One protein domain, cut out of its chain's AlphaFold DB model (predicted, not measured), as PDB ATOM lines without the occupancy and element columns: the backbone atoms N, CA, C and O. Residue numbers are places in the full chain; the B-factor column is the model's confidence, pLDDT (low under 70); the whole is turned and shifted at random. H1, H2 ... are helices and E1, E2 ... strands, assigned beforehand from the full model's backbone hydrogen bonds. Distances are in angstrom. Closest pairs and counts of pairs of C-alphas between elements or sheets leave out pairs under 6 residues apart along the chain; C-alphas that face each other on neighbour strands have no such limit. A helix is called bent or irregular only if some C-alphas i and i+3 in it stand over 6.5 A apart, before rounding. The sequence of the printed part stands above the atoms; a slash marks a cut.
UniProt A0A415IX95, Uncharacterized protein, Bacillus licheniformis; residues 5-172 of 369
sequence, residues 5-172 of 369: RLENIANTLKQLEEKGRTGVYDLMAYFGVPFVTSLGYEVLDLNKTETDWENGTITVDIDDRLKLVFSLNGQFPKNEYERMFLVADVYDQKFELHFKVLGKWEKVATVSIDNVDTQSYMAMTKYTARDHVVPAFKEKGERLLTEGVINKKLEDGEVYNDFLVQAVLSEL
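AT A GLANCE: This is residues 5 to 172 of the 369 residues of an uncharacterized protein of Bacillus licheniformis (UniProt A0A415IX95). One twisted sheet of six strands has helices H2, H3, H4 and H5 over one face, making two layers; the opposite face bears no named helix. H1 folds back beside H2 as a helical hairpin toward one end of the long axis, and H6 lies off the sheet toward the other end. The printed part has 168 residues, with H1, H2, E1 to E6, then H3 to H6 along the chain. The sheet is mixed, in the order E1 E2 E3 E4 E5 E6, and the class is mixed, helices and strands. The whole is compact, with a radius of gyration of the C-alphas of 16.1 A, and elongated, spanning 56 by 36 by 26 A.

IN THESE COORDINATES: Find C-alpha 6 at (55.796, 128.642, 19.487); from there H1 runs to residue 18, 18.4 A. H2, residues 24 to 38, covers 19.2 A and is only just irregular: C-alphas 30 and 33 are 6.9 A apart. Next come E1, residues 49 to 52, E2, 57 to 63, E3, 66 to 71, E4, 82 to 89, and E5, 94 to 101, 22.4 A. E6, residues 104 to 112, ends at (52.150, 134.176, 13.060) after 23.9 A. Then find H3, residues 118 to 128, H4, 130 to 140, H5, 143 to 155, and H6, 162 to 172, ending at (73.525, 163.992, 6.830).

HOW THE PARTS SIT: Start with two meanders, each strand the antiparallel neighbour of the one before: E1 E2 E3 and E4 E5 E6. Look for N 50 and O 59 at 2.9 A, N 60 and O 68 at 2.8 A, N 87 and O 96 at 2.8 A, and N 97 and O 109 at 2.9 A. E3 and E4 are parallel, with N 69 and O 84 at 2.9 A. H2 runs along the strands over E3, at a height of 8.5 A over the sheet. H1 touches H2 at Ile 9 and Phe 31, closest C-alphas 7.0 A apart, at a shallow tilt of 12 degrees, opposite ways. H3 is on the sheet; its closest C-alphas with E6 are Tyr 121 and Val 111, 6.1 A. H4 is on it too, with Val 134 and Ile 62 closest, 6.5 A. H3 and H4 only just touch, only at the corner, with 3 pairs of C-alphas within 8 A; Tyr 127 and Val 133 are closest, 5.5 A. H5 lies over E5 and E6, with Val 149 and Val 108 closest, 5.6 A. H6 is close to H5 but not clearly touching, with Leu 164 and Ile 150 closest, 6.7 A. Every O i to N i+4 pair is within hydrogen-bond range in H1, H5 and H6; H2 has 9 of 11, H3 and H4 6 of 7 each.

THE WHOLE: The C-alphas of Lys 19 and Leu 172 are the two farthest apart, 56.1 A. The printed part has no cut, and no link is long. The model's mean pLDDT over the printed part is 86.7; residues 5 to 7 and 115 to 116 are under 70.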
ATOM      1  N   ARG A   5      58.729 127.272  23.046       67.94
ATOM      2  CA  ARG A   5      58.475 126.933  21.645       67.94
ATOM      3  C   ARG A   5      57.112 127.492  21.243       67.94
ATOM      4  O   ARG A   5      56.144 127.306  21.979       67.94
ATOM      5  N   LEU A   6      57.035 128.108  20.065       66.50
ATOM      6  CA  LEU A   6      55.796 128.642  19.487       66.50
ATOM      7  C   LEU A   6      54.637 127.641  19.499       66.50
ATOM      8  O   LEU A   6      53.513 128.002  19.825       66.50
ATOM      9  N   GLU A   7      54.920 126.364  19.252       68.38
ATOM     10  CA  GLU A   7      53.926 125.285  19.311       68.38
ATOM     11  C   GLU A   7      53.268 125.157  20.695       68.38
ATOM     12  O   GLU A   7      52.070 124.900  20.805       68.38
ATOM     13  N   ASN A   8      54.026 125.367  21.776       79.19
ATOM     14  CA  ASN A   8      53.482 125.339  23.135       79.19
ATOM     15  C   ASN A   8      52.626 126.578  23.417       79.19
ATOM     16  O   ASN A   8      51.638 126.482  24.146       79.19
ATOM     17  N   ILE A   9      52.988 127.722  22.828       79.31
ATOM     18  CA  ILE A   9      52.218 128.965  22.917       79.31
ATOM     19  C   ILE A   9      50.863 128.778  22.229       79.31
ATOM     20  O   ILE A   9      49.830 128.931  22.879       79.31
ATOM     21  N   ALA A  10      50.862 128.350  20.964       79.75
ATOM     22  CA  ALA A  10      49.645 128.126  20.185       79.75
ATOM     23  C   ALA A  10      48.704 127.114  20.861       79.75
ATOM     24  O   ALA A  10      47.508 127.365  21.019       79.75
ATOM     25  N   ASN A  11      49.251 125.996  21.353       84.69
ATOM     26  CA  ASN A  11      48.475 124.993  22.085       84.69
ATOM     27  C   ASN A  11      47.873 125.538  23.388       84.69
ATOM     28  O   ASN A  11      46.754 125.169  23.744       84.69
ATOM     29  N   THR A  12      48.595 126.399  24.109       87.06
ATOM     30  CA  THR A  12      48.096 127.008  25.350       87.06
ATOM     31  C   THR A  12      46.943 127.962  25.061       87.06
ATOM     32  O   THR A  12      45.902 127.859  25.707       87.06
ATOM     33  N   LEU A  13      47.089 128.829  24.054       87.62
ATOM     34  CA  LEU A  13      46.035 129.757  23.639       87.62
ATOM     35  C   LEU A  13      44.768 129.008  23.209       87.62
ATOM     36  O   LEU A  13      43.681 129.313  23.699       87.62
ATOM     37  N   LYS A  14      44.917 127.945  22.411       87.50
ATOM     38  CA  LYS A  14      43.796 127.090  22.002       87.50
ATOM     39  C   LYS A  14      43.082 126.440  23.191       87.50
ATOM     40  O   LYS A  14      41.858 126.437  23.255       87.50
ATOM     41  N   GLN A  15      43.823 125.914  24.170       90.25
ATOM     42  CA  GLN A  15      43.216 125.320  25.368       90.25
ATOM     43  C   GLN A  15      42.488 126.344  26.244       90.25
ATOM     44  O   GLN A  15      41.515 125.990  26.913       90.25
ATOM     45  N   LEU A  16      42.978 127.584  26.300       89.88
ATOM     46  CA  LEU A  16      42.313 128.669  27.017       89.88
ATOM     47  C   LEU A  16      40.999 129.039  26.328       89.88
ATOM     48  O   LEU A  16      39.975 129.133  27.004       89.88
ATOM     49  N   GLU A  17      41.007 129.143  25.000       89.31
ATOM     50  CA  GLU A  17      39.810 129.373  24.190       89.31
ATOM     51  C   GLU A  17      38.772 128.254  24.367       89.31
ATOM     52  O   GLU A  17      37.633 128.526  24.745       89.31
ATOM     53  N   GLU A  18      39.173 126.986  24.221       92.19
ATOM     54  CA  GLU A  18      38.295 125.814  24.396       92.19
ATOM     55  C   GLU A  18      37.663 125.737  25.797       92.19
ATOM     56  O   GLU A  18      36.573 125.188  25.971       92.19
ATOM     57  N   LYS A  19      38.336 126.289  26.815       92.19
ATOM     58  CA  LYS A  19      37.851 126.342  28.204       92.19
ATOM     59  C   LYS A  19      37.091 127.627  28.540       92.19
ATOM     60  O   LYS A  19      36.705 127.791  29.698       92.19
ATOM     61  N   GLY A  20      36.903 128.537  27.582       87.00
ATOM     62  CA  GLY A  20      36.259 129.835  27.801       87.00
ATOM     63  C   GLY A  20      37.053 130.775  28.718       87.00
ATOM     64  O   GLY A  20      36.467 131.639  29.362       87.00
ATOM     65  N   ARG A  21      38.376 130.595  28.815       89.19
ATOM     66  CA  ARG A  21      39.300 131.379  29.655       89.19
ATOM     67  C   ARG A  21      40.077 132.399  28.826       89.19
ATOM     68  O   ARG A  21      41.304 132.388  28.791       89.19
ATOM     69  N   THR A  22      39.349 133.257  28.121       85.44
ATOM     70  CA  THR A  22      39.906 134.276  27.213       85.44
ATOM     71  C   THR A  22      39.993 135.666  27.846       85.44
ATOM     72  O   THR A  22      40.347 136.632  27.174       85.44
ATOM     73  N   GLY A  23      39.676 135.790  29.138       89.38
ATOM     74  CA  GLY A  23      39.831 137.043  29.872       89.38
ATOM     75  C   GLY A  23      41.302 137.435  30.020       89.38
ATOM     76  O   GLY A  23      42.172 136.572  30.134       89.38
ATOM     77  N   VAL A  24      41.575 138.743  30.078       90.88
ATOM     78  CA  VAL A  24      42.939 139.298  30.176       90.88
ATOM     79  C   VAL A  24      43.732 138.671  31.326       90.88
ATOM     80  O   VAL A  24      44.878 138.281  31.133       90.88
ATOM     81  N   TYR A  25      43.110 138.480  32.493       91.69
ATOM     82  CA  TYR A  25      43.740 137.825  33.642       91.69
ATOM     83  C   TYR A  25      44.199 136.390  33.349       91.69
ATOM     84  O   TYR A  25      45.326 136.027  33.688       91.69
ATOM     85  N   ASP A  26      43.350 135.575  32.715       92.31
ATOM     86  CA  ASP A  26      43.700 134.199  32.351       92.31
ATOM     87  C   ASP A  26      44.809 134.187  31.289       92.31
ATOM     88  O   ASP A  26      45.795 133.461  31.428       92.31
ATOM     89  N   LEU A  27      44.700 135.034  30.262       92.19
ATOM     90  CA  LEU A  27      45.723 135.153  29.223       92.19
ATOM     91  C   LEU A  27      47.067 135.613  29.801       92.19
ATOM     92  O   LEU A  27      48.109 135.060  29.457       92.19
ATOM     93  N   MET A  28      47.073 136.563  30.732       92.69
ATOM     94  CA  MET A  28      48.289 136.983  31.428       92.69
ATOM     95  C   MET A  28      48.882 135.848  32.262       92.69
ATOM     96  O   MET A  28      50.078 135.579  32.167       92.69
ATOM     97  N   ALA A  29      48.062 135.153  33.052       91.31
ATOM     98  CA  ALA A  29      48.537 134.129  33.979       91.31
ATOM     99  C   ALA A  29      49.087 132.887  33.264       91.31
ATOM    100  O   ALA A  29      50.106 132.331  33.678       91.31
ATOM    101  N   TYR A  30      48.415 132.446  32.199       89.56
ATOM    102  CA  TYR A  30      48.738 131.193  31.516       89.56
ATOM    103  C   TYR A  30      49.572 131.382  30.248       89.56
ATOM    104  O   TYR A  30      50.189 130.418  29.799       89.56
ATOM    105  N   PHE A  31      49.633 132.593  29.690       89.81
ATOM    106  CA  PHE A  31      50.411 132.882  28.486       89.81
ATOM    107  C   PHE A  31      51.393 134.047  28.667       89.81
ATOM    108  O   PHE A  31      52.595 133.818  28.542       89.81
ATOM    109  N   GLY A  32      50.932 135.256  29.000       91.19
ATOM    110  CA  GLY A  32      51.773 136.462  29.029       91.19
ATOM    111  C   GLY A  32      52.974 136.355  29.976       91.19
ATOM    112  O   GLY A  32      54.123 136.489  29.551       91.19
ATOM    113  N   VAL A  33      52.730 136.037  31.250       92.19
ATOM    114  CA  VAL A  33      53.787 135.883  32.263       92.19
ATOM    115  C   VAL A  33      54.743 134.733  31.913       92.19
ATOM    116  O   VAL A  33      55.956 134.973  31.895       92.19
ATOM    117  N   PRO A  34      54.274 133.510  31.580       91.31
ATOM    118  CA  PRO A  34      55.159 132.444  31.109       91.31
ATOM    119  C   PRO A  34      55.994 132.830  29.883       91.31
ATOM    120  O   PRO A  34      57.188 132.529  29.841       91.31
ATOM    121  N   PHE A  35      55.397 133.517  28.907       90.69
ATOM    122  CA  PHE A  35      56.070 133.952  27.689       90.69
ATOM    123  C   PHE A  35      57.215 134.919  27.990       90.69
ATOM    124  O   PHE A  35      58.360 134.634  27.630       90.69
ATOM    125  N   VAL A  36      56.943 136.009  28.711       93.00
ATOM    126  CA  VAL A  36      57.966 137.005  29.068       93.00
ATOM    127  C   VAL A  36      59.048 136.387  29.961       93.00
ATOM    128  O   VAL A  36      60.236 136.652  29.767       93.00
ATOM    129  N   THR A  37      58.676 135.469  30.858       91.94
ATOM    130  CA  THR A  37      59.646 134.693  31.650       91.94
ATOM    131  C   THR A  37      60.562 133.850  30.760       91.94
ATOM    132  O   THR A  37      61.766 133.775  30.995       91.94
ATOM    133  N   SER A  38      60.030 133.246  29.693       90.00
ATOM    134  CA  SER A  38      60.827 132.439  28.759       90.00
ATOM    135  C   SER A  38      61.811 133.247  27.907       90.00
ATOM    136  O   SER A  38      62.800 132.690  27.433       90.00
ATOM    137  N   LEU A  39      61.585 134.557  27.757       91.19
ATOM    138  CA  LEU A  39      62.550 135.492  27.166       91.19
ATOM    139  C   LEU A  39      63.706 135.827  28.128       91.19
ATOM    140  O   LEU A  39      64.650 136.513  27.737       91.19
ATOM    141  N   GLY A  40      63.653 135.335  29.368       91.00
ATOM    142  CA  GLY A  40      64.683 135.507  30.388       91.00
ATOM    143  C   GLY A  40      64.471 136.690  31.324       91.00
ATOM    144  O   GLY A  40      65.417 137.088  32.002       91.00
ATOM    145  N   TYR A  41      63.261 137.249  31.378       92.62
ATOM    146  CA  TYR A  41      62.919 138.330  32.303       92.62
ATOM    147  C   TYR A  41      62.272 137.811  33.589       92.62
ATOM    148  O   TYR A  41      61.483 136.868  33.584       92.62
ATOM    149  N   GLU A  42      62.580 138.461  34.706       89.75
ATOM    150  CA  GLU A  42      62.028 138.132  36.022       89.75
ATOM    151  C   GLU A  42      60.729 138.917  36.262       89.75
ATOM    152  O   GLU A  42      60.741 139.936  36.938       89.75
ATOM    153  N   VAL A  43      59.599 138.437  35.728       86.69
ATOM    154  CA  VAL A  43      58.283 139.131  35.767       86.69
ATOM    155  C   VAL A  43      57.731 139.363  37.186       86.69
ATOM    156  O   VAL A  43      56.812 140.149  37.390       86.69
ATOM    157  N   LEU A  44      58.271 138.665  38.189       81.50
ATOM    158  CA  LEU A  44      57.880 138.823  39.593       81.50
ATOM    159  C   LEU A  44      58.854 139.703  40.395       81.50
ATOM    160  O   LEU A  44      58.635 139.911  41.590       81.50
ATOM    161  N   ASP A  45      59.923 140.213  39.775       86.81
ATOM    162  CA  ASP A  45      60.808 141.197  40.400       86.81
ATOM    163  C   ASP A  45      60.258 142.606  40.162       86.81
ATOM    164  O   ASP A  45      60.450 143.202  39.099       86.81
ATOM    165  N   LEU A  46      59.598 143.149  41.186       83.81
ATOM    166  CA  LEU A  46      58.983 144.482  41.166       83.81
ATOM    167  C   LEU A  46      59.992 145.627  40.979       83.81
ATOM    168  O   LEU A  46      59.582 146.757  40.738       83.81
ATOM    169  N   ASN A  47      61.298 145.368  41.109       86.69
ATOM    170  CA  ASN A  47      62.324 146.380  40.839       86.69
ATOM    171  C   ASN A  47      62.717 146.446  39.362       86.69
ATOM    172  O   ASN A  47      63.361 147.408  38.959       86.69
ATOM    173  N   LYS A  48      62.409 145.403  38.584       86.56
ATOM    174  CA  LYS A  48      62.804 145.281  37.172       86.56
ATOM    175  C   LYS A  48      61.617 145.183  36.226       86.56
ATOM    176  O   LYS A  48      61.794 145.287  35.015       86.56
ATOM    177  N   THR A  49      60.436 144.886  36.757       91.94
ATOM    178  CA  THR A  49      59.248 144.619  35.961       91.94
ATOM    179  C   THR A  49      58.015 145.237  36.597       91.94
ATOM    180  O   THR A  49      57.824 145.188  37.811       91.94
ATOM    181  N   GLU A  50      57.165 145.807  35.753       92.31
ATOM    182  CA  GLU A  50      55.853 146.326  36.113       92.31
ATOM    183  C   GLU A  50      54.806 145.514  35.351       92.31
ATOM    184  O   GLU A  50      54.893 145.360  34.135       92.31
ATOM    185  N   THR A  51      53.837 144.945  36.070       92.31
ATOM    186  CA  THR A  51      52.779 144.124  35.470       92.31
ATOM    187  C   THR A  51      51.424 144.753  35.744       92.31
ATOM    188  O   THR A  51      50.990 144.827  36.893       92.31
ATOM    189  N   ASP A  52      50.738 145.143  34.675       91.62
ATOM    190  CA  ASP A  52      49.355 145.594  34.696       91.62
ATOM    191  C   ASP A  52      48.446 144.439  34.254       91.62
ATOM    192  O   ASP A  52      48.338 144.099  33.071       91.62
ATOM    193  N   TRP A  53      47.804 143.811  35.235       90.56
ATOM    194  CA  TRP A  53      46.903 142.682  35.016       90.56
ATOM    195  C   TRP A  53      45.555 143.085  34.419       90.56
ATOM    196  O   TRP A  53      44.902 142.249  33.798       90.56
ATOM    197  N   GLU A  54      45.132 144.337  34.601       88.88
ATOM    198  CA  GLU A  54      43.855 144.830  34.082       88.88
ATOM    199  C   GLU A  54      43.958 145.085  32.581       88.88
ATOM    200  O   GLU A  54      43.088 144.666  31.816       88.88
ATOM    201  N   ASN A  55      45.058 145.709  32.157       88.38
ATOM    202  CA  ASN A  55      45.305 146.032  30.755       88.38
ATOM    203  C   ASN A  55      46.106 144.954  30.013       88.38
ATOM    204  O   ASN A  55      46.252 145.033  28.796       88.38
ATOM    205  N   GLY A  56      46.620 143.938  30.708       92.00
ATOM    206  CA  GLY A  56      47.358 142.838  30.089       92.00
ATOM    207  C   GLY A  56      48.712 143.273  29.541       92.00
ATOM    208  O   GLY A  56      49.056 142.945  28.404       92.00
ATOM    209  N   THR A  57      49.446 144.063  30.324       94.56
ATOM    210  CA  THR A  57      50.729 144.654  29.926       94.56
ATOM    211  C   THR A  57      51.828 144.268  30.914       94.56
ATOM    212  O   THR A  57      51.606 144.242  32.124       94.56
ATOM    213  N   ILE A  58      53.019 143.952  30.403       94.88
ATOM    214  CA  ILE A  58      54.227 143.693  31.195       94.88
ATOM    215  C   ILE A  58      55.334 144.592  30.656       94.88
ATOM    216  O   ILE A  58      55.778 144.415  29.523       94.88
ATOM    217  N   THR A  59      55.809 145.525  31.468       94.88
ATOM    218  CA  THR A  59      56.964 146.364  31.147       94.88
ATOM    219  C   THR A  59      58.191 145.789  31.833       94.88
ATOM    220  O   THR A  59      58.176 145.562  33.042       94.88
ATOM    221  N   VAL A  60      59.251 145.538  31.068       94.50
ATOM    222  CA  VAL A  60      60.524 145.017  31.578       94.50
ATOM    223  C   VAL A  60      61.646 146.026  31.347       94.50
ATOM    224  O   VAL A  60      61.834 146.530  30.236       94.50
ATOM    225  N   ASP A  61      62.404 146.296  32.406       92.00
ATOM    226  CA  ASP A  61      63.579 147.161  32.374       92.00
ATOM    227  C   ASP A  61      64.789 146.354  31.884       92.00
ATOM    228  O   ASP A  61      65.250 145.413  32.539       92.00
ATOM    229  N   ILE A  62      65.286 146.701  30.692       88.44
ATOM    230  CA  ILE A  62      66.444 146.050  30.062       88.44
ATOM    231  C   ILE A  62      67.729 146.806  30.425       88.44
ATOM    232  O   ILE A  62      68.741 146.187  30.758       88.44
ATOM    233  N   ASP A  63      67.669 148.136  30.356       86.31
ATOM    234  CA  ASP A  63      68.732 149.095  30.669       86.31
ATOM    235  C   ASP A  63      68.094 150.436  31.087       86.31
ATOM    236  O   ASP A  63      66.907 150.654  30.839       86.31
ATOM    237  N   ASP A  64      68.869 151.368  31.653       81.81
ATOM    238  CA  ASP A  64      68.379 152.692  32.086       81.81
ATOM    239  C   ASP A  64      67.685 153.478  30.958       81.81
ATOM    240  O   ASP A  64      66.849 154.347  31.209       81.81
ATOM    241  N   ARG A  65      68.035 153.183  29.701       83.50
ATOM    242  CA  ARG A  65      67.498 153.852  28.504       83.50
ATOM    243  C   ARG A  65      66.599 152.962  27.647       83.50
ATOM    244  O   ARG A  65      66.107 153.425  26.622       83.50
ATOM    245  N   LEU A  66      66.390 151.704  28.040       89.75
ATOM    246  CA  LEU A  66      65.689 150.714  27.229       89.75
ATOM    247  C   LEU A  66      64.697 149.913  28.071       89.75
ATOM    248  O   LEU A  66      65.082 149.079  28.893       89.75
ATOM    249  N   LYS A  67      63.412 150.110  27.780       94.06
ATOM    250  CA  LYS A  67      62.327 149.257  28.272       94.06
ATOM    251  C   LYS A  67      61.646 148.526  27.121       94.06
ATOM    252  O   LYS A  67      61.436 149.107  26.048       94.06
ATOM    253  N   LEU A  68      61.278 147.272  27.373       94.75
ATOM    254  CA  LEU A  68      60.419 146.469  26.506       94.75
ATOM    255  C   LEU A  68      59.035 146.368  27.140       94.75
ATOM    256  O   LEU A  68      58.898 145.933  28.279       94.75
ATOM    257  N   VAL A  69      58.012 146.737  26.380       95.94
ATOM    258  CA  VAL A  69      56.615 146.576  26.777       95.94
ATOM    259  C   VAL A  69      56.026 145.401  26.015       95.94
ATOM    260  O   VAL A  69      55.968 145.419  24.788       95.94
ATOM    261  N   PHE A  70      55.595 144.376  26.736       95.75
ATOM    262  CA  PHE A  70      54.780 143.291  26.211       95.75
ATOM    263  C   PHE A  70      53.304 143.611  26.446       95.75
ATOM    264  O   PHE A  70      52.931 143.935  27.571       95.75
ATOM    265  N   SER A  71      52.461 143.503  25.422       95.00
ATOM    266  CA  SER A  71      51.030 143.812  25.528       95.00
ATOM    267  C   SER A  71      50.155 142.763  24.850       95.00
ATOM    268  O   SER A  71      50.449 142.311  23.744       95.00
ATOM    269  N   LEU A  72      49.044 142.423  25.506       91.06
ATOM    270  CA  LEU A  72      47.959 141.612  24.948       91.06
ATOM    271  C   LEU A  72      46.847 142.449  24.292       91.06
ATOM    272  O   LEU A  72      46.002 141.898  23.595       91.06
ATOM    273  N   ASN A  73      46.798 143.760  24.551       83.00
ATOM    274  CA  ASN A  73      45.693 144.634  24.136       83.00
ATOM    275  C   ASN A  73      46.048 145.573  22.965       83.00
ATOM    276  O   ASN A  73      45.181 146.302  22.484       83.00
ATOM    277  N   GLY A  74      47.317 145.592  22.539       82.94
ATOM    278  CA  GLY A  74      47.804 146.396  21.414       82.94
ATOM    279  C   GLY A  74      47.884 147.906  21.674       82.94
ATOM    280  O   GLY A  74      48.158 148.669  20.749       82.94
ATOM    281  N   GLN A  75      47.666 148.373  22.906       83.88
ATOM    282  CA  GLN A  75      47.795 149.793  23.228       83.88
ATOM    283  C   GLN A  75      49.263 150.213  23.222       83.88
ATOM    284  O   GLN A  75      50.063 149.727  24.022       83.88
ATOM    285  N   PHE A  76      49.606 151.140  22.322       84.31
ATOM    286  CA  PHE A  76      50.979 151.613  22.195       84.31
ATOM    287  C   PHE A  76      51.465 152.315  23.470       84.31
ATOM    288  O   PHE A  76      50.740 153.151  24.029       84.31
ATOM    289  N   PRO A  77      52.715 152.053  23.885       86.50
ATOM    290  CA  PRO A  77      53.284 152.679  25.063       86.50
ATOM    291  C   PRO A  77      53.514 154.182  24.848       86.50
ATOM    292  O   PRO A  77      53.841 154.641  23.742       86.50
ATOM    293  N   LYS A  78      53.325 154.968  25.914       79.94
ATOM    294  CA  LYS A  78      53.392 156.442  25.877       79.94
ATOM    295  C   LYS A  78      54.659 157.007  26.514       79.94
ATOM    296  O   LYS A  78      54.970 158.171  26.268       79.94
ATOM    297  N   ASN A  79      55.391 156.225  27.305       82.62
ATOM    298  CA  ASN A  79      56.602 156.683  27.974       82.62
ATOM    299  C   ASN A  79      57.722 156.952  26.947       82.62
ATOM    300  O   ASN A  79      57.781 156.370  25.860       82.62
ATOM    301  N   GLU A  80      58.626 157.868  27.276       76.31
ATOM    302  CA  GLU A  80      59.779 158.213  26.442       76.31
ATOM    303  C   GLU A  80      60.899 157.155  26.477       76.31
ATOM    304  O   GLU A  80      61.628 157.015  25.493       76.31
ATOM    305  N   TYR A  81      60.996 156.374  27.562       80.19
ATOM    306  CA  TYR A  81      61.992 155.300  27.736       80.19
ATOM    307  C   TYR A  81      61.511 153.929  27.232       80.19
ATOM    308  O   TYR A  81      62.284 152.975  27.142       80.19
ATOM    309  N   GLU A  82      60.233 153.819  26.876       90.06
ATOM    310  CA  GLU A  82      59.676 152.642  26.213       90.06
ATOM    311  C   GLU A  82      60.079 152.691  24.742       90.06
ATOM    312  O   GLU A  82      59.550 153.477  23.952       90.06
ATOM    313  N   ARG A  83      61.081 151.880  24.399       91.81
ATOM    314  CA  ARG A  83      61.710 151.882  23.073       91.81
ATOM    315  C   ARG A  83      61.431 150.616  22.277       91.81
ATOM    316  O   ARG A  83      61.592 150.623  21.060       91.81
ATOM    317  N   MET A  84      60.972 149.557  22.939       95.25
ATOM    318  CA  MET A  84      60.552 148.314  22.307       95.25
ATOM    319  C   MET A  84      59.138 147.954  22.743       95.25
ATOM    320  O   MET A  84      58.804 148.032  23.925       95.25
ATOM    321  N   PHE A  85      58.322 147.521  21.792       96.12
ATOM    322  CA  PHE A  85      56.942 147.130  22.030       96.12
ATOM    323  C   PHE A  85      56.644 145.825  21.307       96.12
ATOM    324  O   PHE A  85      56.781 145.742  20.090       96.12
ATOM    325  N   LEU A  86      56.276 144.799  22.065       95.94
ATOM    326  CA  LEU A  86      55.905 143.487  21.562       95.94
ATOM    327  C   LEU A  86      54.428 143.250  21.858       95.94
ATOM    328  O   LEU A  86      54.039 143.057  23.009       95.94
ATOM    329  N   VAL A  87      53.616 143.236  20.812       94.88
ATOM    330  CA  VAL A  87      52.194 142.910  20.902       94.88
ATOM    331  C   VAL A  87      52.017 141.433  20.623       94.88
ATOM    332  O   VAL A  87      52.546 140.925  19.637       94.88
ATOM    333  N   ALA A  88      51.264 140.752  21.475       92.12
ATOM    334  CA  ALA A  88      50.723 139.435  21.191       92.12
ATOM    335  C   ALA A  88      49.227 139.584  20.933       92.12
ATOM    336  O   ALA A  88      48.427 139.626  21.868       92.12
ATOM    337  N   ASP A  89      48.858 139.682  19.661       89.19
ATOM    338  CA  ASP A  89      47.464 139.671  19.259       89.19
ATOM    339  C   ASP A  89      46.964 138.228  19.312       89.19
ATOM    340  O   ASP A  89      47.234 137.402  18.439       89.19
ATOM    341  N   VAL A  90      46.288 137.907  20.412       83.88
ATOM    342  CA  VAL A  90      45.768 136.563  20.665       83.88
ATOM    343  C   VAL A  90      44.604 136.232  19.724       83.88
ATOM    344  O   VAL A  90      44.388 135.058  19.432       83.88
ATOM    345  N   TYR A  91      43.879 137.243  19.231       81.62
ATOM    346  CA  TYR A  91      42.731 137.055  18.341       81.62
ATOM    347  C   TYR A  91      43.177 136.816  16.901       81.62
ATOM    348  O   TYR A  91      42.749 135.841  16.289       81.62
ATOM    349  N   ASP A  92      44.087 137.652  16.401       84.44
ATOM    350  CA  ASP A  92      44.696 137.486  15.075       84.44
ATOM    351  C   ASP A  92      45.844 136.460  15.081       84.44
ATOM    352  O   ASP A  92      46.503 136.257  14.063       84.44
ATOM    353  N   GLN A  93      46.107 135.838  16.235       84.62
ATOM    354  CA  GLN A  93      47.139 134.824  16.447       84.62
ATOM    355  C   GLN A  93      48.500 135.255  15.886       84.62
ATOM    356  O   GLN A  93      49.163 134.506  15.180       84.62
ATOM    357  N   LYS A  94      48.959 136.464  16.222       90.06
ATOM    358  CA  LYS A  94      50.241 137.002  15.743       90.06
ATOM    359  C   LYS A  94      50.997 137.766  16.824       90.06
ATOM    360  O   LYS A  94      50.417 138.375  17.716       90.06
ATOM    361  N   PHE A  95      52.316 137.774  16.701       91.50
ATOM    362  CA  PHE A  95      53.197 138.703  17.389       91.50
ATOM    363  C   PHE A  95      53.601 139.838  16.454       91.50
ATOM    364  O   PHE A  95      53.983 139.590  15.310       91.50
ATOM    365  N   GLU A  96      53.594 141.068  16.957       94.50
ATOM    366  CA  GLU A  96      54.131 142.239  16.262       94.50
ATOM    367  C   GLU A  96      55.170 142.932  17.144       94.50
ATOM    368  O   GLU A  96      54.893 143.304  18.283       94.50
ATOM    369  N   LEU A  97      56.386 143.087  16.621       95.31
ATOM    370  CA  LEU A  97      57.468 143.805  17.287       95.31
ATOM    371  C   LEU A  97      57.619 145.185  16.653       95.31
ATOM    372  O   LEU A  97      57.762 145.304  15.434       95.31
ATOM    373  N   HIS A  98      57.649 146.210  17.495       95.88
ATOM    374  CA  HIS A  98      57.842 147.598  17.117       95.88
ATOM    375  C   HIS A  98      58.998 148.221  17.892       95.88
ATOM    376  O   HIS A  98      59.167 147.962  19.087       95.88
ATOM    377  N   PHE A  99      59.746 149.101  17.231       95.12
ATOM    378  CA  PHE A  99      60.780 149.929  17.846       95.12
ATOM    379  C   PHE A  99      60.412 151.405  17.770       95.12
ATOM    380  O   PHE A  99      59.855 151.862  16.775       95.12
ATOM    381  N   LYS A 100      60.736 152.163  18.821       91.81
ATOM    382  CA  LYS A 100      60.549 153.617  18.857       91.81
ATOM    383  C   LYS A 100      61.835 154.323  18.443       91.81
ATOM    384  O   LYS A 100      62.725 154.538  19.268       91.81
ATOM    385  N   VAL A 101      61.912 154.721  17.180       88.00
ATOM    386  CA  VAL A 101      63.094 155.355  16.584       88.00
ATOM    387  C   VAL A 101      62.702 156.725  16.031       88.00
ATOM    388  O   VAL A 101      61.618 156.893  15.481       88.00
ATOM    389  N   LEU A 102      63.541 157.744  16.253       82.88
ATOM    390  CA  LEU A 102      63.248 159.142  15.886       82.88
ATOM    391  C   LEU A 102      61.868 159.641  16.382       82.88
ATOM    392  O   LEU A 102      61.204 160.450  15.739       82.88
ATOM    393  N   GLY A 103      61.418 159.140  17.538       81.56
ATOM    394  CA  GLY A 103      60.138 159.514  18.150       81.56
ATOM    395  C   GLY A 103      58.899 158.830  17.559       81.56
ATOM    396  O   GLY A 103      57.800 159.080  18.050       81.56
ATOM    397  N   LYS A 104      59.055 157.948  16.563       86.06
ATOM    398  CA  LYS A 104      57.961 157.200  15.928       86.06
ATOM    399  C   LYS A 104      58.074 155.705  16.207       86.06
ATOM    400  O   LYS A 104      59.175 155.181  16.346       86.06
ATOM    401  N   TRP A 105      56.930 155.032  16.308       92.00
ATOM    402  CA  TRP A 105      56.858 153.579  16.432       92.00
ATOM    403  C   TRP A 105      56.868 152.941  15.045       92.00
ATOM    404  O   TRP A 105      55.953 153.164  14.258       92.00
ATOM    405  N   GLU A 106      57.874 152.122  14.775       91.88
ATOM    406  CA  GLU A 106      58.067 151.438  13.500       91.88
ATOM    407  C   GLU A 106      57.957 149.931  13.703       91.88
ATOM    408  O   GLU A 106      58.577 149.372  14.609       91.88
ATOM    409  N   LYS A 107      57.154 149.261  12.873       92.62
ATOM    410  CA  LYS A 107      57.008 147.803  12.915       92.62
ATOM    411  C   LYS A 107      58.229 147.144  12.280       92.62
ATOM    412  O   LYS A 107      58.552 147.441  11.134       92.62
ATOM    413  N   VAL A 108      58.867 146.226  13.004       92.44
ATOM    414  CA  VAL A 108      60.110 145.565  12.570       92.44
ATOM    415  C   VAL A 108      59.962 144.064  12.345       92.44
ATOM    416  O   VAL A 108      60.697 143.497  11.545       92.44
ATOM    417  N   ALA A 109      58.999 143.411  12.996       91.06
ATOM    418  CA  ALA A 109      58.708 142.003  12.751       91.06
ATOM    419  C   ALA A 109      57.225 141.692  12.962       91.06
ATOM    420  O   ALA A 109      56.576 142.271  13.835       91.06
ATOM    421  N   THR A 110      56.716 140.737  12.187       91.62
ATOM    422  CA  THR A 110      55.411 140.111  12.403       91.62
ATOM    423  C   THR A 110      55.589 138.604  12.308       91.62
ATOM    424  O   THR A 110      56.181 138.116  11.348       91.62
ATOM    425  N   VAL A 111      55.104 137.870  13.307       89.25
ATOM    426  CA  VAL A 111      55.226 136.411  13.382       89.25
ATOM    427  C   VAL A 111      53.860 135.820  13.679       89.25
ATOM    428  O   VAL A 111      53.255 136.156  14.690       89.25
ATOM    429  N   SER A 112      53.381 134.931  12.819       86.19
ATOM    430  CA  SER A 112      52.150 134.176  13.060       86.19
ATOM    431  C   SER A 112      52.382 133.121  14.155       86.19
ATOM    432  O   SER A 112      53.418 132.453  14.201       86.19
ATOM    433  N   ILE A 113      51.435 133.020  15.086       80.50
ATOM    434  CA  ILE A 113      51.416 132.057  16.195       80.50
ATOM    435  C   ILE A 113      50.854 130.716  15.710       80.50
ATOM    436  O   ILE A 113      51.254 129.657  16.190       80.50
ATOM    437  N   ASP A 114      49.944 130.769  14.746       72.31
ATOM    438  CA  ASP A 114      49.181 129.667  14.173       72.31
ATOM    439  C   ASP A 114      49.885 128.945  13.018       72.31
ATOM    440  O   ASP A 114      49.776 127.723  12.895       72.31
ATOM    441  N   ASN A 115      50.671 129.665  12.219       68.00
ATOM    442  CA  ASN A 115      51.476 129.124  11.133       68.00
ATOM    443  C   ASN A 115      52.964 129.301  11.454       68.00
ATOM    444  O   ASN A 115      53.586 130.319  11.147       68.00
ATOM    445  N   VAL A 116      53.508 128.295  12.141       62.31
ATOM    446  CA  VAL A 116      54.814 128.339  12.809       62.31
ATOM    447  C   VAL A 116      55.961 128.472  11.805       62.31
ATOM    448  O   VAL A 116      56.543 127.482  11.360       62.31
ATOM    449  N   ASP A 117      56.366 129.709  11.527       71.81
ATOM    450  CA  ASP A 117      57.687 129.985  10.976       71.81
ATOM    451  C   ASP A 117      58.703 130.145  12.113       71.81
ATOM    452  O   ASP A 117      58.881 131.208  12.721       71.81
ATOM    453  N   THR A 118      59.397 129.044  12.399       74.12
ATOM    454  CA  THR A 118      60.436 129.000  13.434       74.12
ATOM    455  C   THR A 118      61.560 129.999  13.148       74.12
ATOM    456  O   THR A 118      62.124 130.549  14.093       74.12
ATOM    457  N   GLN A 119      61.882 130.276  11.879       78.56
ATOM    458  CA  GLN A 119      62.960 131.209  11.542       78.56
ATOM    459  C   GLN A 119      62.574 132.646  11.886       78.56
ATOM    460  O   GLN A 119      63.336 133.320  12.583       78.56
ATOM    461  N   SER A 120      61.378 133.087  11.491       79.50
ATOM    462  CA  SER A 120      60.867 134.423  11.829       79.50
ATOM    463  C   SER A 120      60.737 134.632  13.339       79.50
ATOM    464  O   SER A 120      61.100 135.684  13.869       79.50
ATOM    465  N   TYR A 121      60.317 133.605  14.080       82.62
ATOM    466  CA  TYR A 121      60.272 133.667  15.541       82.62
ATOM    467  C   TYR A 121      61.651 133.740  16.191       82.62
ATOM    468  O   TYR A 121      61.878 134.530  17.110       82.62
ATOM    469  N   MET A 122      62.602 132.939  15.707       81.94
ATOM    470  CA  MET A 122      63.988 133.019  16.162       81.94
ATOM    471  C   MET A 122      64.595 134.391  15.848       81.94
ATOM    472  O   MET A 122      65.332 134.931  16.666       81.94
ATOM    473  N   ALA A 123      64.260 134.990  14.705       81.94
ATOM    474  CA  ALA A 123      64.685 136.344  14.365       81.94
ATOM    475  C   ALA A 123      64.096 137.386  15.331       81.94
ATOM    476  O   ALA A 123      64.841 138.199  15.872       81.94
ATOM    477  N   MET A 124      62.796 137.314  15.632       88.06
ATOM    478  CA  MET A 124      62.152 138.207  16.603       88.06
ATOM    479  C   MET A 124      62.760 138.067  18.008       88.06
ATOM    480  O   MET A 124      63.033 139.062  18.677       88.06
ATOM    481  N   THR A 125      63.021 136.836  18.456       87.56
ATOM    482  CA  THR A 125      63.573 136.572  19.797       87.56
ATOM    483  C   THR A 125      65.023 137.025  19.959       87.56
ATOM    484  O   THR A 125      65.411 137.359  21.076       87.56
ATOM    485  N   LYS A 126      65.811 137.149  18.880       86.38
ATOM    486  CA  LYS A 126      67.133 137.808  18.942       86.38
ATOM    487  C   LYS A 126      67.041 139.256  19.420       86.38
ATOM    488  O   LYS A 126      67.970 139.735  20.063       86.38
ATOM    489  N   TYR A 127      65.937 139.935  19.119       88.62
ATOM    490  CA  TYR A 127      65.722 141.309  19.551       88.62
ATOM    491  C   TYR A 127      65.109 141.409  20.941       88.62
ATOM    492  O   TYR A 127      65.346 142.398  21.617       88.62
ATOM    493  N   THR A 128      64.325 140.424  21.382       91.81
ATOM    494  CA  THR A 128      63.534 140.543  22.618       91.81
ATOM    495  C   THR A 128      64.058 139.716  23.783       91.81
ATOM    496  O   THR A 128      63.797 140.080  24.925       91.81
ATOM    497  N   ALA A 129      64.800 138.633  23.550       92.50
ATOM    498  CA  ALA A 129      65.322 137.797  24.624       92.50
ATOM    499  C   ALA A 129      66.487 138.481  25.349       92.50
ATOM    500  O   ALA A 129      67.429 138.973  24.721       92.50
ATOM    501  N   ARG A 130      66.447 138.452  26.684       91.94
ATOM    502  CA  ARG A 130      67.371 139.169  27.570       91.94
ATOM    503  C   ARG A 130      68.842 138.879  27.263       91.94
ATOM    504  O   ARG A 130      69.649 139.802  27.195       91.94
ATOM    505  N   ASP A 131      69.176 137.607  27.052       91.31
ATOM    506  CA  ASP A 131      70.551 137.147  26.805       91.31
ATOM    507  C   ASP A 131      71.134 137.668  25.476       91.31
ATOM    508  O   ASP A 131      72.351 137.677  25.308       91.31
ATOM    509  N   HIS A 132      70.290 138.127  24.544       90.81
ATOM    510  CA  HIS A 132      70.709 138.685  23.256       90.81
ATOM    511  C   HIS A 132      70.621 140.212  23.228       90.81
ATOM    512  O   HIS A 132      71.574 140.875  22.814       90.81
ATOM    513  N   VAL A 133      69.513 140.779  23.712       91.88
ATOM    514  CA  VAL A 133      69.271 142.224  23.636       91.88
ATOM    515  C   VAL A 133      70.175 143.020  24.576       91.88
ATOM    516  O   VAL A 133      70.680 144.067  24.182       91.88
ATOM    517  N   VAL A 134      70.451 142.520  25.790       91.44
ATOM    518  CA  VAL A 134      71.276 143.253  26.767       91.44
ATOM    519  C   VAL A 134      72.715 143.432  26.264       91.44
ATOM    520  O   VAL A 134      73.201 144.564  26.288       91.44
ATOM    521  N   PRO A 135      73.427 142.385  25.793       92.06
ATOM    522  CA  PRO A 135      74.757 142.569  25.212       92.06
ATOM    523  C   PRO A 135      74.741 143.470  23.973       92.06
ATOM    524  O   PRO A 135      75.547 144.394  23.892       92.06
ATOM    525  N   ALA A 136      73.796 143.254  23.051       89.44
ATOM    526  CA  ALA A 136      73.717 144.017  21.807       89.44
ATOM    527  C   ALA A 136      73.461 145.513  22.052       89.44
ATOM    528  O   ALA A 136      74.068 146.363  21.402       89.44
ATOM    529  N   PHE A 137      72.605 145.855  23.019       90.25
ATOM    530  CA  PHE A 137      72.336 147.248  23.372       90.25
ATOM    531  C   PHE A 137      73.506 147.899  24.117       90.25
ATOM    532  O   PHE A 137      73.770 149.079  23.922       90.25
ATOM    533  N   LYS A 138      74.266 147.151  24.927       89.44
ATOM    534  CA  LYS A 138      75.498 147.682  25.541       89.44
ATOM    535  C   LYS A 138      76.572 148.016  24.508       89.44
ATOM    536  O   LYS A 138      77.321 148.964  24.710       89.44
ATOM    537  N   GLU A 139      76.638 147.248  23.424       88.44
ATOM    538  CA  GLU A 139      77.587 147.463  22.331       88.44
ATOM    539  C   GLU A 139      77.147 148.595  21.390       88.44
ATOM    540  O   GLU A 139      77.933 149.493  21.093       88.44
ATOM    541  N   LYS A 140      75.889 148.576  20.932       86.06
ATOM    542  CA  LYS A 140      75.387 149.474  19.876       86.06
ATOM    543  C   LYS A 140      74.536 150.646  20.385       86.06
ATOM    544  O   LYS A 140      74.324 151.615  19.656       86.06
ATOM    545  N   GLY A 141      74.019 150.584  21.611       87.44
ATOM    546  CA  GLY A 141      73.041 151.541  22.135       87.44
ATOM    547  C   GLY A 141      71.796 151.643  21.248       87.44
ATOM    548  O   GLY A 141      71.341 150.655  20.672       87.44
ATOM    549  N   GLU A 142      71.283 152.865  21.078       86.06
ATOM    550  CA  GLU A 142      70.122 153.169  20.220       86.06
ATOM    551  C   GLU A 142      70.311 152.732  18.756       86.06
ATOM    552  O   GLU A 142      69.326 152.462  18.068       86.06
ATOM    553  N   ARG A 143      71.560 152.596  18.275       84.81
ATOM    554  CA  ARG A 143      71.829 152.142  16.900       84.81
ATOM    555  C   ARG A 143      71.252 150.754  16.628       84.81
ATOM    556  O   ARG A 143      70.854 150.504  15.499       84.81
ATOM    557  N   LEU A 144      71.147 149.891  17.642       89.62
ATOM    558  CA  LEU A 144      70.527 148.568  17.510       89.62
ATOM    559  C   LEU A 144      69.088 148.659  16.983       89.62
ATOM    560  O   LEU A 144      68.695 147.894  16.104       89.62
ATOM    561  N   LEU A 145      68.305 149.592  17.531       90.50
ATOM    562  CA  LEU A 145      66.898 149.763  17.177       90.50
ATOM    563  C   LEU A 145      66.772 150.374  15.782       90.50
ATOM    564  O   LEU A 145      66.018 149.870  14.953       90.50
ATOM    565  N   THR A 146      67.557 151.416  15.502       88.00
ATOM    566  CA  THR A 146      67.594 152.062  14.185       88.00
ATOM    567  C   THR A 146      67.993 151.079  13.084       88.00
ATOM    568  O   THR A 146      67.311 151.005  12.067       88.00
ATOM    569  N   GLU A 147      69.047 150.285  13.296       86.94
ATOM    570  CA  GLU A 147      69.513 149.260  12.353       86.94
ATOM    571  C   GLU A 147      68.429 148.205  12.093       86.94
ATOM    572  O   GLU A 147      68.193 147.840  10.942       86.94
ATOM    573  N   GLY A 148      67.709 147.774  13.135       87.88
ATOM    574  CA  GLY A 148      66.591 146.840  12.994       87.88
ATOM    575  C   GLY A 148      65.470 147.374  12.095       87.88
ATOM    576  O   GLY A 148      64.969 146.636  11.246       87.88
ATOM    577  N   VAL A 149      65.114 148.658  12.227       89.38
ATOM    578  CA  VAL A 149      64.120 149.289  11.343       89.38
ATOM    579  C   VAL A 149      64.663 149.417   9.919       89.38
ATOM    580  O   VAL A 149      63.974 149.029   8.980       89.38
ATOM    581  N   ILE A 150      65.894 149.912   9.739       87.00
ATOM    582  CA  ILE A 150      66.504 150.070   8.408       87.00
ATOM    583  C   ILE A 150      66.527 148.732   7.665       87.00
ATOM    584  O   ILE A 150      66.042 148.658   6.538       87.00
ATOM    585  N   ASN A 151      67.035 147.675   8.302       88.31
ATOM    586  CA  ASN A 151      67.138 146.353   7.688       88.31
ATOM    587  C   ASN A 151      65.769 145.841   7.240       88.31
ATOM    588  O   ASN A 151      65.622 145.451   6.086       88.31
ATOM    589  N   LYS A 152      64.748 145.943   8.101       87.31
ATOM    590  CA  LYS A 152      63.383 145.540   7.749       87.31
ATOM    591  C   LYS A 152      62.858 146.299   6.531       87.31
ATOM    592  O   LYS A 152      62.318 145.705   5.604       87.31
ATOM    593  N   LYS A 153      63.030 147.619   6.517       85.44
ATOM    594  CA  LYS A 153      62.564 148.465   5.415       85.44
ATOM    595  C   LYS A 153      63.263 148.161   4.092       85.44
ATOM    596  O   LYS A 153      62.624 148.207   3.045       85.44
ATOM    597  N   LEU A 154      64.554 147.841   4.138       83.44
ATOM    598  CA  LEU A 154      65.310 147.414   2.962       83.44
ATOM    599  C   LEU A 154      64.874 146.026   2.476       83.44
ATOM    600  O   LEU A 154      64.721 145.842   1.270       83.44
ATOM    601  N   GLU A 155      64.631 145.081   3.387       85.38
ATOM    602  CA  GLU A 155      64.093 143.749   3.068       85.38
ATOM    603  C   GLU A 155      62.712 143.829   2.401       85.38
ATOM    604  O   GLU A 155      62.449 143.101   1.446       85.38
ATOM    605  N   ASP A 156      61.865 144.762   2.843       83.50
ATOM    606  CA  ASP A 156      60.544 145.017   2.256       83.50
ATOM    607  C   ASP A 156      60.602 145.794   0.927       83.50
ATOM    608  O   ASP A 156      59.575 146.020   0.288       83.50
ATOM    609  N   GLY A 157      61.792 146.228   0.491       83.12
ATOM    610  CA  GLY A 157      61.964 147.053  -0.707       83.12
ATOM    611  C   GLY A 157      61.414 148.479  -0.564       83.12
ATOM    612  O   GLY A 157      61.306 149.205  -1.554       83.12
ATOM    613  N   GLU A 158      61.096 148.920   0.654       80.75
ATOM    614  CA  GLU A 158      60.515 150.230   0.959       80.75
ATOM    615  C   GLU A 158      61.584 151.337   1.012       80.75
ATOM    616  O   GLU A 158      61.670 152.087   1.980       80.75
ATOM    617  N   VAL A 159      62.416 151.469  -0.024       74.62
ATOM    618  CA  VAL A 159      63.607 152.350  -0.019       74.62
ATOM    619  C   VAL A 159      63.271 153.835   0.196       74.62
ATOM    620  O   VAL A 159      64.054 154.566   0.796       74.62
ATOM    621  N   TYR A 160      62.101 154.284  -0.260       75.00
ATOM    622  CA  TYR A 160      61.674 155.687  -0.181       75.00
ATOM    623  C   TYR A 160      60.738 155.986   0.993       75.00
ATOM    624  O   TYR A 160      60.041 156.997   0.970       75.00
ATOM    625  N   ASN A 161      60.668 155.113   2.002       81.44
ATOM    626  CA  ASN A 161      59.798 155.385   3.140       81.44
ATOM    627  C   ASN A 161      60.304 156.570   3.981       81.44
ATOM    628  O   ASN A 161      61.506 156.835   4.078       81.44
ATOM    629  N   ASP A 162      59.360 157.248   4.636       77.25
ATOM    630  CA  ASP A 162      59.624 158.435   5.450       77.25
ATOM    631  C   ASP A 162      60.677 158.197   6.533       77.25
ATOM    632  O   ASP A 162      61.461 159.094   6.832       77.25
ATOM    633  N   PHE A 163      60.713 157.004   7.128       81.00
ATOM    634  CA  PHE A 163      61.694 156.676   8.155       81.00
ATOM    635  C   PHE A 163      63.118 156.661   7.587       81.00
ATOM    636  O   PHE A 163      63.995 157.298   8.161       81.00
ATOM    637  N   LEU A 164      63.353 155.992   6.455       77.06
ATOM    638  CA  LEU A 164      64.662 155.940   5.802       77.06
ATOM    639  C   LEU A 164      65.094 157.328   5.340       77.06
ATOM    640  O   LEU A 164      66.242 157.709   5.553       77.06
ATOM    641  N   VAL A 165      64.170 158.113   4.781       75.62
ATOM    642  CA  VAL A 165      64.442 159.504   4.400       75.62
ATOM    643  C   VAL A 165      64.857 160.322   5.624       75.62
ATOM    644  O   VAL A 165      65.871 161.011   5.580       75.62
ATOM    645  N   GLN A 166      64.130 160.222   6.738       77.25
ATOM    646  CA  GLN A 166      64.468 160.933   7.975       77.25
ATOM    647  C   GLN A 166      65.771 160.434   8.608       77.25
ATOM    648  O   GLN A 166      66.548 161.244   9.105       77.25
ATOM    649  N   ALA A 167      66.046 159.130   8.563       77.50
ATOM    650  CA  ALA A 167      67.300 158.557   9.041       77.50
ATOM    651  C   ALA A 167      68.489 159.089   8.229       77.50
ATOM    652  O   ALA A 167      69.465 159.549   8.814       77.50
ATOM    653  N   VAL A 168      68.373 159.124   6.897       75.38
ATOM    654  CA  VAL A 168      69.385 159.713   6.008       75.38
ATOM    655  C   VAL A 168      69.537 161.209   6.268       75.38
ATOM    656  O   VAL A 168      70.657 161.685   6.403       75.38
ATOM    657  N   LEU A 169      68.441 161.962   6.383       74.44
ATOM    658  CA  LEU A 169      68.503 163.395   6.685       74.44
ATOM    659  C   LEU A 169      69.150 163.668   8.045       74.44
ATOM    660  O   LEU A 169      69.927 164.613   8.164       74.44
ATOM    661  N   SER A 170      68.862 162.845   9.054       75.88
ATOM    662  CA  SER A 170      69.489 162.929  10.374       75.88
ATOM    663  C   SER A 170      70.988 162.649  10.289       75.88
ATOM    664  O   SER A 170      71.775 163.412  10.843       75.88
ATOM    665  N   GLU A 171      71.380 161.596   9.574       74.50
ATOM    666  CA  GLU A 171      72.780 161.210   9.383       74.50
ATOM    667  C   GLU A 171      73.550 162.247   8.552       74.50
ATOM    668  O   GLU A 171      74.709 162.522   8.818       74.50
ATOM    669  N   LEU A 172      72.914 162.890   7.574       72.56
ATOM    670  CA  LEU A 172      73.525 163.992   6.830       72.56
ATOM    671  C   LEU A 172      73.636 165.256   7.693       72.56
ATOM    672  O   LEU A 172      74.648 165.948   7.647       72.56
TER     673      LEU A 172